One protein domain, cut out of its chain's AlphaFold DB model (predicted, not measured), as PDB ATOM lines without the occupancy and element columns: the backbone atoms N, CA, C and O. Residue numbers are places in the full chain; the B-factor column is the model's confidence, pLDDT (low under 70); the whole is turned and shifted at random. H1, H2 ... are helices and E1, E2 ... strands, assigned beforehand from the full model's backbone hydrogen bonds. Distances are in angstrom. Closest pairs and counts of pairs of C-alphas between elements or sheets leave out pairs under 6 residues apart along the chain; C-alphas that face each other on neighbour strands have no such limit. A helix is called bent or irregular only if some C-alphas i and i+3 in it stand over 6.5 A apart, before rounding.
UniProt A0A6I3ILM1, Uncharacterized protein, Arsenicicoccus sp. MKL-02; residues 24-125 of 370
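This is residues 24 to 125 of the 370 residues of an uncharacterized protein of Arsenicicoccus sp. MKL-02 (UniProt A0A6I3ILM1). A twisted wall of four antiparallel strands, E1 to E4, has H1, H4 and E5 loosely gathered over one face. A small head of two helices, H2 and H3, sits beyond the end of the wall where E3 ends and E4 begins, and lengthens the whole. The 102 printed residues hold four named helices and five named strands in the order H1 E1 E2 E3 H2 H3 E4 H4 E5, and the class is mixed, helices and strands. The sheet's order is E1 E2 E3 E4, all antiparallel. The whole is compact, with a radius of gyration of the C-alphas of 14.2 A and spans of 40 by 29 by 23 A.

In the sheet, E1 is residues 34 to 37, E2 residues 41 to 46 with 16.6 A from first to last C-alpha, E3 residues 49 to 57 with 26.7 A, and E4 residues 83 to 89 with 19.6 A. C-alpha 49 is at (15.723, -35.853, 30.668). H4 is residues 98 to 109, 16.2 A, and H1 is residues 24 to 29, beginning with C-alpha 24 at (13.174, -23.414, 17.684). H2 is residues 61 to 68, 12.6 A, and H3 residues 76 to 79. E5 is residues 114 to 118, 13.2 A, with C-alpha 118 at (30.246, -22.362, 30.870).

E1, E2 and E3 form a meander, each strand the antiparallel neighbour of the one before. The hairpin E1 and E2 has N 36 and O 43 at 2.9 A; the hairpin E2 and E3 has N 44 and O 51 at 2.8 A. Between E3 and E4, N 54 and O 86 are 2.9 A apart. H4 and H1 each only just graze the sheet, with 5 pairs of C-alphas within 10 A. H4, with residues 103 to 108 alone, touches H1 at a steep tilt of 52 degrees, opposite ways; their closest C-alphas are Ala 29 and Ile 104, 5.7 A. E5 pairs with no named strand, but its residues 117 to 118 pair antiparallel with residues 123 to 124. E4 and E5 are near each other, with 10 pairs of C-alphas within 10 A. H2 touches H3, the closest C-alphas being those of Gly 62 and Ile 79, 4.1 A. H2 is only just irregular: C-alphas 64 and 67 are 6.6 A apart. Every O i to N i+4 pair is within hydrogen-bond range in H1 and H4; H2 has 1 of 4, beside 4 of 5 O i to N i+3 pairs, and H3 is too short for an O i to N i+4 pair.

The two C-alphas farthest apart, of Gly 48 and Gly 72, are 41.7 A apart. The printed part has no cut and no long link. Its mean pLDDT is 94.9, and no printed residue is under 70.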
ATOM      1  N   ALA A  24      12.812 -23.136  19.071       97.75
ATOM      2  CA  ALA A  24      13.174 -23.414  17.684       97.75
ATOM      3  C   ALA A  24      14.652 -23.816  17.540       97.75
ATOM      4  O   ALA A  24      14.962 -24.741  16.796       97.75
ATOM      5  N   LEU A  25      15.554 -23.159  18.278       98.25
ATOM      6  CA  LEU A  25      16.979 -23.499  18.290       98.25
ATOM      7  C   LEU A  25      17.255 -24.849  18.963       98.25
ATOM      8  O   LEU A  25      18.129 -25.582  18.512       98.25
ATOM      9  N   LEU A  26      16.515 -25.192  20.020       98.00
ATOM     10  CA  LEU A  26      16.636 -26.496  20.676       98.00
ATOM     11  C   LEU A  26      16.185 -27.633  19.750       98.00
ATOM     12  O   LEU A  26      16.862 -28.653  19.673       98.00
ATOM     13  N   ASP A  27      15.081 -27.446  19.023       96.56
ATOM     14  CA  ASP A  27      14.580 -28.440  18.065       96.56
ATOM     15  C   ASP A  27      15.475 -28.553  16.818       96.56
ATOM     16  O   ASP A  27      15.646 -29.642  16.277       96.56
ATOM     17  N   GLU A  28      16.115 -27.459  16.395       97.31
ATOM     18  CA  GLU A  28      17.133 -27.486  15.338       97.31
ATOM     19  C   GLU A  28      18.387 -28.259  15.771       97.31
ATOM     20  O   GLU A  28      18.888 -29.090  15.013       97.31
ATOM     21  N   ALA A  29      18.882 -28.008  16.987       96.38
ATOM     22  CA  ALA A  29      20.065 -28.681  17.515       96.38
ATOM     23  C   ALA A  29      19.813 -30.179  17.722       96.38
ATOM     24  O   ALA A  29      20.634 -31.018  17.346       96.38
ATOM     25  N   VAL A  30      18.685 -30.514  18.354       95.12
ATOM     26  CA  VAL A  30      18.349 -31.883  18.741       95.12
ATOM     27  C   VAL A  30      16.823 -32.084  18.633       95.12
ATOM     28  O   VAL A  30      16.086 -31.844  19.593       95.12
ATOM     29  N   PRO A  31      16.306 -32.575  17.491       93.44
ATOM     30  CA  PRO A  31      14.872 -32.551  17.188       93.44
ATOM     31  C   PRO A  31      14.064 -33.575  17.978       93.44
ATOM     32  O   PRO A  31      14.504 -34.719  18.128       93.44
ATOM     33  N   GLY A  32      12.860 -33.209  18.425       91.06
ATOM     34  CA  GLY A  32      11.926 -34.131  19.094       91.06
ATOM     35  C   GLY A  32      11.811 -33.991  20.616       91.06
ATOM     36  O   GLY A  32      11.359 -34.924  21.280       91.06
ATOM     37  N   GLY A  33      12.199 -32.846  21.176       93.56
ATOM     38  CA  GLY A  33      11.896 -32.520  22.571       93.56
ATOM     39  C   GLY A  33      10.490 -31.942  22.763       93.56
ATOM     40  O   GLY A  33       9.869 -31.418  21.839       93.56
ATOM     41  N   SER A  34       9.982 -32.018  23.988       96.38
ATOM     42  CA  SER A  34       8.752 -31.356  24.422       96.38
ATOM     43  C   SER A  34       9.076 -30.139  25.283       96.38
ATOM     44  O   SER A  34      10.082 -30.111  25.989       96.38
ATOM     45  N   THR A  35       8.224 -29.113  25.235       97.25
ATOM     46  CA  THR A  35       8.453 -27.867  25.978       97.25
ATOM     47  C   THR A  35       7.294 -27.555  26.912       97.25
ATOM     48  O   THR A  35       6.131 -27.627  26.520       97.25
ATOM     49  N   GLU A  36       7.626 -27.115  28.121       97.25
ATOM     50  CA  GLU A  36       6.714 -26.463  29.055       97.25
ATOM     51  C   GLU A  36       7.226 -25.053  29.364       97.25
ATOM     52  O   GLU A  36       8.394 -24.870  29.712       97.25
ATOM     53  N   GLN A  37       6.360 -24.044  29.257       96.38
ATOM     54  CA  GLN A  37       6.736 -22.646  29.469       96.38
ATOM     55  C   GLN A  37       5.922 -21.998  30.595       96.38
ATOM     56  O   GLN A  37       4.718 -22.215  30.731       96.38
ATOM     57  N   THR A  38       6.583 -21.150  31.377       95.25
ATOM     58  CA  THR A  38       5.966 -20.210  32.321       95.25
ATOM     59  C   THR A  38       6.477 -18.790  32.045       95.25
ATOM     60  O   THR A  38       7.240 -18.561  31.108       95.25
ATOM     61  N   ALA A  39       6.080 -17.808  32.861       91.44
ATOM     62  CA  ALA A  39       6.524 -16.423  32.684       91.44
ATOM     63  C   ALA A  39       8.059 -16.264  32.738       91.44
ATOM     64  O   ALA A  39       8.616 -15.534  31.924       91.44
ATOM     65  N   LEU A  40       8.741 -16.979  33.640       92.88
ATOM     66  CA  LEU A  40      10.186 -16.829  33.887       92.88
ATOM     67  C   LEU A  40      11.011 -18.059  33.498       92.88
ATOM     68  O   LEU A  40      12.231 -18.027  33.577       92.88
ATOM     69  N   LYS A  41      10.367 -19.160  33.109       96.19
ATOM     70  CA  LYS A  41      11.046 -20.444  32.935       96.19
ATOM     71  C   LYS A  41      10.591 -21.143  31.666       96.19
ATOM     72  O   LYS A  41       9.408 -21.118  31.335       96.19
ATOM     73  N   LEU A  42      11.523 -21.825  31.022       98.19
ATOM     74  CA  LEU A  42      11.267 -22.823  29.998       98.19
ATOM     75  C   LEU A  42      11.898 -24.141  30.452       98.19
ATOM     76  O   LEU A  42      13.065 -24.177  30.833       98.19
ATOM     77  N   THR A  43      11.116 -25.214  30.441       98.31
ATOM     78  CA  THR A  43      11.618 -26.578  30.620       98.31
ATOM     79  C   THR A  43      11.518 -27.285  29.277       98.31
ATOM     80  O   THR A  43      10.425 -27.387  28.721       98.31
ATOM     81  N   TRP A  44      12.636 -27.788  28.772       98.19
ATOM     82  CA  TRP A  44      12.683 -28.614  27.572       98.19
ATOM     83  C   TRP A  44      13.047 -30.040  27.969       98.19
ATOM     84  O   TRP A  44      14.031 -30.254  28.674       98.19
ATOM     85  N   THR A  45      12.221 -31.005  27.579       97.69
ATOM     86  CA  THR A  45      12.361 -32.406  27.980       97.69
ATOM     87  C   THR A  45      12.542 -33.287  26.760       97.69
ATOM     88  O   THR A  45      11.781 -33.190  25.800       97.69
ATOM     89  N   ARG A  46      13.510 -34.194  26.819       95.19
ATOM     90  CA  ARG A  46      13.783 -35.157  25.758       95.19
ATOM     91  C   ARG A  46      14.219 -36.478  26.367       95.19
ATOM     92  O   ARG A  46      15.001 -36.485  27.308       95.19
ATOM     93  N   ASP A  47      13.652 -37.582  25.886       93.69
ATOM     94  CA  ASP A  47      13.970 -38.937  26.360       93.69
ATOM     95  C   ASP A  47      13.898 -39.091  27.898       93.69
ATOM     96  O   ASP A  47      14.599 -39.887  28.513       93.69
ATOM     97  N   GLY A  48      13.007 -38.319  28.537       92.88
ATOM     98  CA  GLY A  48      12.819 -38.295  29.993       92.88
ATOM     99  C   GLY A  48      13.806 -37.412  30.765       92.88
ATOM    100  O   GLY A  48      13.654 -37.271  31.979       92.88
ATOM    101  N   TYR A  49      14.765 -36.785  30.088       96.56
ATOM    102  CA  TYR A  49      15.723 -35.853  30.668       96.56
ATOM    103  C   TYR A  49      15.293 -34.401  30.463       96.56
ATOM    104  O   TYR A  49      14.794 -34.033  29.402       96.56
ATOM    105  N   ALA A  50      15.467 -33.571  31.494       97.19
ATOM    106  CA  ALA A  50      14.981 -32.196  31.510       97.19
ATOM    107  C   ALA A  50      16.128 -31.182  31.544       97.19
ATOM    108  O   ALA A  50      16.993 -31.226  32.422       97.19
ATOM    109  N   TYR A  51      16.051 -30.212  30.639       98.06
ATOM    110  CA  TYR A  51      16.830 -28.982  30.639       98.06
ATOM    111  C   TYR A  51      15.934 -27.830  31.076       98.06
ATOM    112  O   TYR A  51      14.790 -27.705  30.635       98.06
ATOM    113  N   THR A  52      16.450 -26.986  31.954       98.19
ATOM    114  CA  THR A  52      15.743 -25.830  32.496       98.19
ATOM    115  C   THR A  52      16.470 -24.556  32.102       98.19
ATOM    116  O   THR A  52      17.688 -24.481  32.221       98.19
ATOM    117  N   TYR A  53      15.694 -23.564  31.678       98.31
ATOM    118  CA  TYR A  53      16.153 -22.259  31.222       98.31
ATOM    119  C   TYR A  53      15.381 -21.180  31.984       98.31
ATOM    120  O   TYR A  53      14.169 -21.025  31.795       98.31
ATOM    121  N   TRP A  54      16.062 -20.464  32.872       97.69
ATOM    122  CA  TRP A  54      15.490 -19.363  33.645       97.69
ATOM    123  C   TRP A  54      15.816 -18.038  32.980       97.69
ATOM    124  O   TRP A  54      16.981 -17.716  32.805       97.69
ATOM    125  N   PHE A  55      14.784 -17.291  32.606       96.12
ATOM    126  CA  PHE A  55      14.907 -16.006  31.936       96.12
ATOM    127  C   PHE A  55      14.935 -14.890  32.969       96.12
ATOM    128  O   PHE A  55      13.998 -14.738  33.758       96.12
ATOM    129  N   GLU A  56      15.986 -14.089  32.902       92.56
ATOM    130  CA  GLU A  56      16.205 -12.929  33.746       92.56
ATOM    131  C   GLU A  56      16.523 -11.705  32.884       92.56
ATOM    132  O   GLU A  56      17.082 -11.804  31.782       92.56
ATOM    133  N   ASP A  57      16.177 -10.530  33.404       85.25
ATOM    134  CA  ASP A  57      16.663  -9.279  32.839       85.25
ATOM    135  C   ASP A  57      18.167  -9.174  33.097       85.25
ATOM    136  O   ASP A  57      18.666  -9.470  34.182       85.25
ATOM    137  N   ALA A  58      18.910  -8.722  32.093       79.25
ATOM    138  CA  ALA A  58      20.368  -8.732  32.116       79.25
ATOM    139  C   ALA A  58      21.016  -7.679  33.037       79.25
ATOM    140  O   ALA A  58      22.230  -7.487  32.951       79.25
ATOM    141  N   ASP A  59      20.241  -6.984  33.881       79.88
ATOM    142  CA  ASP A  59      20.598  -5.763  34.616       79.88
ATOM    143  C   ASP A  59      21.990  -5.852  35.281       79.88
ATOM    144  O   ASP A  59      22.169  -6.341  36.397       79.88
ATOM    145  N   ARG A  60      23.010  -5.375  34.553       74.06
ATOM    146  CA  ARG A  60      24.452  -5.436  34.876       74.06
ATOM    147  C   ARG A  60      25.068  -6.825  35.062       74.06
ATOM    148  O   ARG A  60      26.252  -6.911  35.389       74.06
ATOM    149  N   VAL A  61      24.348  -7.911  34.799       86.94
ATOM    150  CA  VAL A  61      24.898  -9.269  34.913       86.94
ATOM    151  C   VAL A  61      26.077  -9.443  33.956       86.94
ATOM    152  O   VAL A  61      27.137  -9.907  34.364       86.94
ATOM    153  N   GLY A  62      25.952  -8.959  32.718       87.06
ATOM    154  CA  GLY A  62      27.016  -9.027  31.714       87.06
ATOM    155  C   GLY A  62      28.342  -8.371  32.126       87.06
ATOM    156  O   GLY A  62      29.403  -8.803  31.674       87.06
ATOM    157  N   GLU A  63      28.325  -7.372  33.018       91.38
ATOM    158  CA  GLU A  63      29.550  -6.742  33.533       91.38
ATOM    159  C   GLU A  63      30.396  -7.728  34.343       91.38
ATOM    160  O   GLU A  63      31.615  -7.755  34.178       91.38
ATOM    161  N   MET A  64      29.748  -8.576  35.151       92.00
ATOM    162  CA  MET A  64      30.420  -9.591  35.968       92.00
ATOM    163  C   MET A  64      31.106 -10.654  35.108       92.00
ATOM    164  O   MET A  64      32.166 -11.160  35.469       92.00
ATOM    165  N   TYR A  65      30.510 -10.984  33.961       94.75
ATOM    166  CA  TYR A  65      31.015 -12.041  33.087       94.75
ATOM    167  C   TYR A  65      32.009 -11.543  32.041       94.75
ATOM    168  O   TYR A  65      32.814 -12.319  31.529       94.75
ATOM    169  N   ALA A  66      32.019 -10.242  31.754       93.06
ATOM    170  CA  ALA A  66      32.910  -9.660  30.760       93.06
ATOM    171  C   ALA A  66      34.405  -9.794  31.105       93.06
ATOM    172  O   ALA A  66      35.237  -9.666  30.206       93.06
ATOM    173  N   ASP A  67      34.757 -10.044  32.370       93.62
ATOM    174  CA  ASP A  67      36.139 -10.314  32.791       93.62
ATOM    175  C   ASP A  67      36.627 -11.720  32.418       93.62
ATOM    176  O   ASP A  67      37.833 -11.945  32.362       93.62
ATOM    177  N   TYR A  68      35.716 -12.646  32.106       95.56
ATOM    178  CA  TYR A  68      36.063 -13.982  31.619       95.56
ATOM    179  C   TYR A  68      36.194 -14.058  30.101       95.56
ATOM    180  O   TYR A  68      36.444 -15.133  29.572       95.56
ATOM    181  N   LEU A  69      35.986 -12.962  29.370       95.50
ATOM    182  CA  LEU A  69      36.238 -12.953  27.932       95.50
ATOM    183  C   LEU A  69      37.748 -13.035  27.658       95.50
ATOM    184  O   LEU A  69      38.536 -12.477  28.426       95.50
ATOM    185  N   PRO A  70      38.169 -13.684  26.558       93.75
ATOM    186  CA  PRO A  70      39.583 -13.779  26.233       93.75
ATOM    187  C   PRO A  70      40.173 -12.398  25.938       93.75
ATOM    188  O   PRO A  70      39.468 -11.452  25.562       93.75
ATOM    189  N   GLU A  71      41.489 -12.278  26.096       90.06
ATOM    190  CA  GLU A  71      42.178 -11.014  25.864       90.06
ATOM    191  C   GLU A  71      41.943 -10.522  24.426       90.06
ATOM    192  O   GLU A  71      42.066 -11.264  23.453       90.06
ATOM    193  N   GLY A  72      41.552  -9.253  24.286       87.25
ATOM    194  CA  GLY A  72      41.228  -8.650  22.991       87.25
ATOM    195  C   GLY A  72      39.805  -8.909  22.479       87.25
ATOM    196  O   GLY A  72      39.409  -8.288  21.488       87.25
ATOM    197  N   ALA A  73      38.997  -9.741  23.146       92.25
ATOM    198  CA  ALA A  73      37.592  -9.900  22.784       92.25
ATOM    199  C   ALA A  73      36.765  -8.644  23.085       92.25
ATOM    200  O   ALA A  73      37.019  -7.861  24.006       92.25
ATOM    201  N   ARG A  74      35.715  -8.448  22.283       92.62
ATOM    202  CA  ARG A  74      34.783  -7.335  22.470       92.62
ATOM    203  C   ARG A  74      33.899  -7.620  23.681       92.62
ATOM    204  O   ARG A  74      33.041  -8.485  23.626       92.62
ATOM    205  N   ARG A  75      34.057  -6.819  24.736       94.56
ATOM    206  CA  ARG A  75      33.243  -6.909  25.964       94.56
ATOM    207  C   ARG A  75      31.827  -6.349  25.814       94.56
ATOM    208  O   ARG A  75      30.911  -6.786  26.499       94.56
ATOM    209  N   ARG A  76      31.649  -5.366  24.921       93.81
ATOM    210  CA  ARG A  76      30.395  -4.606  24.772       93.81
ATOM    211  C   ARG A  76      29.155  -5.495  24.556       93.81
ATOM    212  O   ARG A  76      28.169  -5.214  25.219       93.81
ATOM    213  N   PRO A  77      29.167  -6.525  23.685       93.12
ATOM    214  CA  PRO A  77      27.985  -7.357  23.457       93.12
ATOM    215  C   PRO A  77      27.489  -8.075  24.716       93.12
ATOM    216  O   PRO A  77      26.302  -8.025  24.999       93.12
ATOM    217  N   VAL A  78      28.395  -8.655  25.509       93.94
ATOM    218  CA  VAL A  78      28.041  -9.331  26.770       93.94
ATOM    219  C   VAL A  78      27.539  -8.325  27.809       93.94
ATOM    220  O   VAL A  78      26.520  -8.564  28.444       93.94
ATOM    221  N   ILE A  79      28.207  -7.173  27.948       94.12
ATOM    222  CA  ILE A  79      27.795  -6.105  28.882       94.12
ATOM    223  C   ILE A  79      26.406  -5.551  28.531       94.12
ATOM    224  O   ILE A  79      25.622  -5.257  29.425       94.12
ATOM    225  N   ASN A  80      26.116  -5.409  27.237       92.75
ATOM    226  CA  ASN A  80      24.861  -4.865  26.723       92.75
ATOM    227  C   ASN A  80      23.843  -5.960  26.364       92.75
ATOM    228  O   ASN A  80      22.931  -5.700  25.576       92.75
ATOM    229  N   ALA A  81      24.009  -7.181  26.876       95.06
ATOM    230  CA  ALA A  81      22.968  -8.188  26.758       95.06
ATOM    231  C   ALA A  81      21.668  -7.625  27.347       95.06
ATOM    232  O   ALA A  81      21.696  -6.902  28.340       95.06
ATOM    233  N   THR A  82      20.541  -7.915  26.709       93.75
ATOM    234  CA  THR A  82      19.210  -7.518  27.191       93.75
ATOM    235  C   THR A  82      18.525  -8.657  27.927       93.75
ATOM    236  O   THR A  82      17.660  -8.421  28.762       93.75
ATOM    237  N   THR A  83      18.940  -9.890  27.647       95.12
ATOM    238  CA  THR A  83      18.381 -11.099  28.244       95.12
ATOM    239  C   THR A  83      19.513 -11.981  28.739       95.12
ATOM    240  O   THR A  83      20.508 -12.185  28.035       95.12
ATOM    241  N   VAL A  84      19.345 -12.504  29.951       97.12
ATOM    242  CA  VAL A  84      20.218 -13.525  30.524       97.12
ATOM    243  C   VAL A  84      19.395 -14.769  30.798       97.12
ATOM    244  O   VAL A  84      18.274 -14.684  31.294       97.12
ATOM    245  N   ILE A  85      19.944 -15.923  30.436       97.94
ATOM    246  CA  ILE A  85      19.294 -17.208  30.651       97.94
ATOM    247  C   ILE A  85      20.237 -18.112  31.441       97.94
ATOM    248  O   ILE A  85      21.306 -18.465  30.941       97.94
ATOM    249  N   ASP A  86      19.839 -18.493  32.654       97.50
ATOM    250  CA  ASP A  86      20.507 -19.553  33.415       97.50
ATOM    251  C   ASP A  86      19.996 -20.909  32.909       97.50
ATOM    252  O   ASP A  86      18.812 -21.247  33.043       97.50
ATOM    253  N   MET A  87      20.892 -21.653  32.266       97.81
ATOM    254  CA  MET A  87      20.658 -22.978  31.718       97.81
ATOM    255  C   MET A  87      21.280 -24.035  32.627       97.81
ATOM    256  O   MET A  87      22.482 -24.030  32.899       97.81
ATOM    257  N   SER A  88      20.483 -25.039  32.989       97.38
ATOM    258  CA  SER A  88      21.003 -26.252  33.618       97.38
ATOM    259  C   SER A  88      20.167 -27.491  33.303       97.38
ATOM    260  O   SER A  88      18.966 -27.417  33.046       97.38
ATOM    261  N   GLY A  89      20.813 -28.651  33.313       96.69
ATOM    262  CA  GLY A  89      20.172 -29.956  33.217       96.69
ATOM    263  C   GLY A  89      19.833 -30.549  34.586       96.69
ATOM    264  O   GLY A  89      20.394 -30.166  35.620       96.69
ATOM    265  N   ALA A  90      18.926 -31.527  34.596       95.94
ATOM    266  CA  ALA A  90      18.723 -32.403  35.747       95.94
ATOM    267  C   ALA A  90      20.037 -33.100  36.170       95.94
ATOM    268  O   ALA A  90      21.046 -33.048  35.478       95.94
ATOM    269  N   ALA A  91      20.068 -33.735  37.343       95.38
ATOM    270  CA  ALA A  91      21.279 -34.430  37.780       95.38
ATOM    271  C   ALA A  91      21.623 -35.582  36.817       95.38
ATOM    272  O   ALA A  91      20.835 -36.512  36.669       95.38
ATOM    273  N   ASP A  92      22.812 -35.535  36.220       94.19
ATOM    274  CA  ASP A  92      23.303 -36.531  35.266       94.19
ATOM    275  C   ASP A  92      24.625 -37.127  35.761       94.19
ATOM    276  O   ASP A  92      25.719 -36.716  35.377       94.19
ATOM    277  N   ALA A  93      24.527 -38.064  36.705       91.88
ATOM    278  CA  ALA A  93      25.706 -38.706  37.283       91.88
ATOM    279  C   ALA A  93      26.385 -39.695  36.316       91.88
ATOM    280  O   ALA A  93      27.561 -40.003  36.505       91.88
ATOM    281  N   SER A  94      25.654 -40.213  35.321       91.88
ATOM    282  CA  SER A  94      26.188 -41.108  34.286       91.88
ATOM    283  C   SER A  94      26.868 -40.348  33.148       91.88
ATOM    284  O   SER A  94      27.721 -40.931  32.480       91.88
ATOM    285  N   GLY A  95      26.524 -39.074  32.942       93.31
ATOM    286  CA  GLY A  95      26.986 -38.282  31.803       93.31
ATOM    287  C   GLY A  95      26.335 -38.711  30.488       93.31
ATOM    288  O   GLY A  95      26.884 -38.440  29.423       93.31
ATOM    289  N   GLU A  96      25.197 -39.409  30.551       95.62
ATOM    290  CA  GLU A  96      24.500 -39.935  29.370       95.62
ATOM    291  C   GLU A  96      24.041 -38.807  28.437       95.62
ATOM    292  O   GLU A  96      24.014 -38.976  27.221       95.62
ATOM    293  N   HIS A  97      23.766 -37.630  29.000       96.12
ATOM    294  CA  HIS A  97      23.288 -36.461  28.271       96.12
ATOM    295  C   HIS A  97      24.400 -35.443  27.975       96.12
ATOM    296  O   HIS A  97      24.114 -34.341  27.512       96.12
ATOM    297  N   ALA A  98      25.673 -35.781  28.214       95.75
ATOM    298  CA  ALA A  98      26.778 -34.829  28.080       95.75
ATOM    299  C   ALA A  98      26.984 -34.352  26.639       95.75
ATOM    300  O   ALA A  98      27.169 -33.156  26.406       95.75
ATOM    301  N   ASP A  99      26.931 -35.267  25.669       96.81
ATOM    302  CA  ASP A  99      27.085 -34.925  24.252       96.81
ATOM    303  C   ASP A  99      25.901 -34.120  23.717       96.81
ATOM    304  O   ASP A  99      26.093 -33.195  22.929       96.81
ATOM    305  N   GLU A 100      24.691 -34.427  24.182       97.38
ATOM    306  CA  GLU A 100      23.489 -33.677  23.827       97.38
ATOM    307  C   GLU A 100      23.538 -32.255  24.393       97.38
ATOM    308  O   GLU A 100      23.380 -31.287  23.650       97.38
ATOM    309  N   ALA A 101      23.841 -32.120  25.687       97.50
ATOM    310  CA  ALA A 101      23.998 -30.827  26.341       97.50
ATOM    311  C   ALA A 101      25.077 -29.983  25.654       97.50
ATOM    312  O   ALA A 101      24.876 -28.792  25.410       97.50
ATOM    313  N   ARG A 102      26.209 -30.604  25.302       97.25
ATOM    314  CA  ARG A 102      27.288 -29.954  24.559       97.25
ATOM    315  C   ARG A 102      26.817 -29.493  23.180       97.25
ATOM    316  O   ARG A 102      27.060 -28.342  22.838       97.25
ATOM    317  N   GLY A 103      26.116 -30.338  22.425       97.81
ATOM    318  CA  GLY A 103      25.581 -29.982  21.108       97.81
ATOM    319  C   GLY A 103      24.595 -28.812  21.163       97.81
ATOM    320  O   GLY A 103      24.699 -27.887  20.362       97.81
ATOM    321  N   ILE A 104      23.699 -28.795  22.154       98.19
ATOM    322  CA  ILE A 104      22.782 -27.671  22.399       98.19
ATOM    323  C   ILE A 104      23.569 -26.384  22.667       98.19
ATOM    324  O   ILE A 104      23.323 -25.353  22.044       98.19
ATOM    325  N   VAL A 105      24.529 -26.441  23.588       98.44
ATOM    326  CA  VAL A 105      25.328 -25.279  23.991       98.44
ATOM    327  C   VAL A 105      26.176 -24.745  22.833       98.44
ATOM    328  O   VAL A 105      26.234 -23.532  22.634       98.44
ATOM    329  N   GLU A 106      26.797 -25.627  22.050       98.19
ATOM    330  CA  GLU A 106      27.553 -25.271  20.844       98.19
ATOM    331  C   GLU A 106      26.647 -24.618  19.789       98.19
ATOM    332  O   GLU A 106      27.010 -23.579  19.236       98.19
ATOM    333  N   HIS A 107      25.446 -25.163  19.558       98.50
ATOM    334  CA  HIS A 107      24.479 -24.602  18.608       98.50
ATOM    335  C   HIS A 107      23.991 -23.210  19.019       98.50
ATOM    336  O   HIS A 107      23.889 -22.310  18.183       98.50
ATOM    337  N   LEU A 108      23.731 -23.007  20.315       98.44
ATOM    338  CA  LEU A 108      23.349 -21.705  20.864       98.44
ATOM    339  C   LEU A 108      24.494 -20.691  20.767       98.44
ATOM    340  O   LEU A 108      24.266 -19.551  20.374       98.44
ATOM    341  N   ALA A 109      25.725 -21.098  21.086       97.94
ATOM    342  CA  ALA A 109      26.901 -20.231  21.006       97.94
ATOM    343  C   ALA A 109      27.269 -19.832  19.567       97.94
ATOM    344  O   ALA A 109      27.940 -18.822  19.368       97.94
ATOM    345  N   ALA A 110      26.834 -20.606  18.569       97.69
ATOM    346  CA  ALA A 110      27.026 -20.291  17.158       97.69
ATOM    347  C   ALA A 110      26.068 -19.205  16.631       97.69
ATOM    348  O   ALA A 110      26.269 -18.712  15.520       97.69
ATOM    349  N   GLN A 111      25.031 -18.831  17.389       98.00
ATOM    350  CA  GLN A 111      24.055 -17.834  16.954       98.00
ATOM    351  C   GLN A 111      24.608 -16.408  17.072       98.00
ATOM    352  O   GLN A 111      25.213 -16.027  18.076       98.00
ATOM    353  N   ASP A 112      24.334 -15.579  16.062       96.56
ATOM    354  CA  ASP A 112      24.725 -14.172  16.073       96.56
ATOM    355  C   ASP A 112      24.124 -13.426  17.276       96.56
ATOM    356  O   ASP A 112      22.916 -13.422  17.509       96.56
ATOM    357  N   GLY A 113      24.987 -12.757  18.046       95.75
ATOM    358  CA  GLY A 113      24.575 -11.970  19.211       95.75
ATOM    359  C   GLY A 113      24.203 -12.791  20.451       95.75
ATOM    360  O   GLY A 113      23.671 -12.202  21.399       95.75
ATOM    361  N   VAL A 114      24.490 -14.097  20.455       98.00
ATOM    362  CA  VAL A 114      24.382 -14.988  21.616       98.00
ATOM    363  C   VAL A 114      25.781 -15.343  22.114       98.00
ATOM    364  O   VAL A 114      26.670 -15.701  21.347       98.00
ATOM    365  N   HIS A 115      25.991 -15.244  23.422       97.81
ATOM    366  CA  HIS A 115      27.243 -15.619  24.069       97.81
ATOM    367  C   HIS A 115      26.950 -16.576  25.216       97.81
ATOM    368  O   HIS A 115      26.280 -16.201  26.174       97.81
ATOM    369  N   VAL A 116      27.466 -17.801  25.139       98.44
ATOM    370  CA  VAL A 116      27.238 -18.821  26.169       98.44
ATOM    371  C   VAL A 116      28.482 -18.964  27.032       98.44
ATOM    372  O   VAL A 116      29.572 -19.204  26.522       98.44
ATOM    373  N   PHE A 117      28.323 -18.813  28.339       98.31
ATOM    374  CA  PHE A 117      29.363 -18.969  29.344       98.31
ATOM    375  C   PHE A 117      29.185 -20.294  30.082       98.31
ATOM    376  O   PHE A 117      28.128 -20.548  30.653       98.31
ATOM    377  N   ALA A 118      30.217 -21.132  30.094       97.81
ATOM    378  CA  ALA A 118      30.246 -22.362  30.870       97.81
ATOM    379  C   ALA A 118      30.751 -22.078  32.292       97.81
ATOM    380  O   ALA A 118      31.920 -21.740  32.501       97.81
ATOM    381  N   GLU A 119      29.884 -22.264  33.289       96.75
ATOM    382  CA  GLU A 119      30.206 -22.010  34.701       96.75
ATOM    383  C   GLU A 119      31.300 -22.939  35.233       96.75
ATOM    384  O   GLU A 119      32.085 -22.555  36.101       96.75
ATOM    385  N   SER A 120      31.366 -24.162  34.705       93.50
ATOM    386  CA  SER A 120      32.310 -25.196  35.130       93.50
ATOM    387  C   SER A 120      33.752 -24.883  34.731       93.50
ATOM    388  O   SER A 120      34.671 -25.096  35.520       93.50
ATOM    389  N   THR A 121      33.958 -24.364  33.521       94.88
ATOM    390  CA  THR A 121      35.286 -24.040  32.977       94.88
ATOM    391  C   THR A 121      35.629 -22.562  33.097       94.88
ATOM    392  O   THR A 121      36.779 -22.186  32.871       94.88
ATOM    393  N   LYS A 122      34.647 -21.729  33.463       96.06
ATOM    394  CA  LYS A 122      34.746 -20.269  33.506       96.06
ATOM    395  C   LYS A 122      35.198 -19.676  32.171       96.06
ATOM    396  O   LYS A 122      36.035 -18.776  32.127       96.06
ATOM    397  N   ARG A 123      34.640 -20.203  31.077       96.88
ATOM    398  CA  ARG A 123      34.939 -19.788  29.701       96.88
ATOM    399  C   ARG A 123      33.672 -19.640  28.881       96.88
ATOM    400  O   ARG A 123      32.745 -20.435  28.991       96.88
ATOM    401  N   PHE A 124      33.679 -18.651  28.000       97.75
ATOM    402  CA  PHE A 124      32.729 -18.580  26.896       97.75
ATOM    403  C   PHE A 124      32.995 -19.675  25.866       97.75
ATOM    404  O   PHE A 124      34.130 -19.865  25.425       97.75
ATOM    405  N   VAL A 125      31.928 -20.363  25.480       97.31
ATOM    406  CA  VAL A 125      31.927 -21.421  24.473       97.31
ATOM    407  C   VAL A 125      32.162 -20.812  23.092       97.31
ATOM    408  O   VAL A 125      31.667 -19.729  22.789       97.31
TER     409      VAL A 125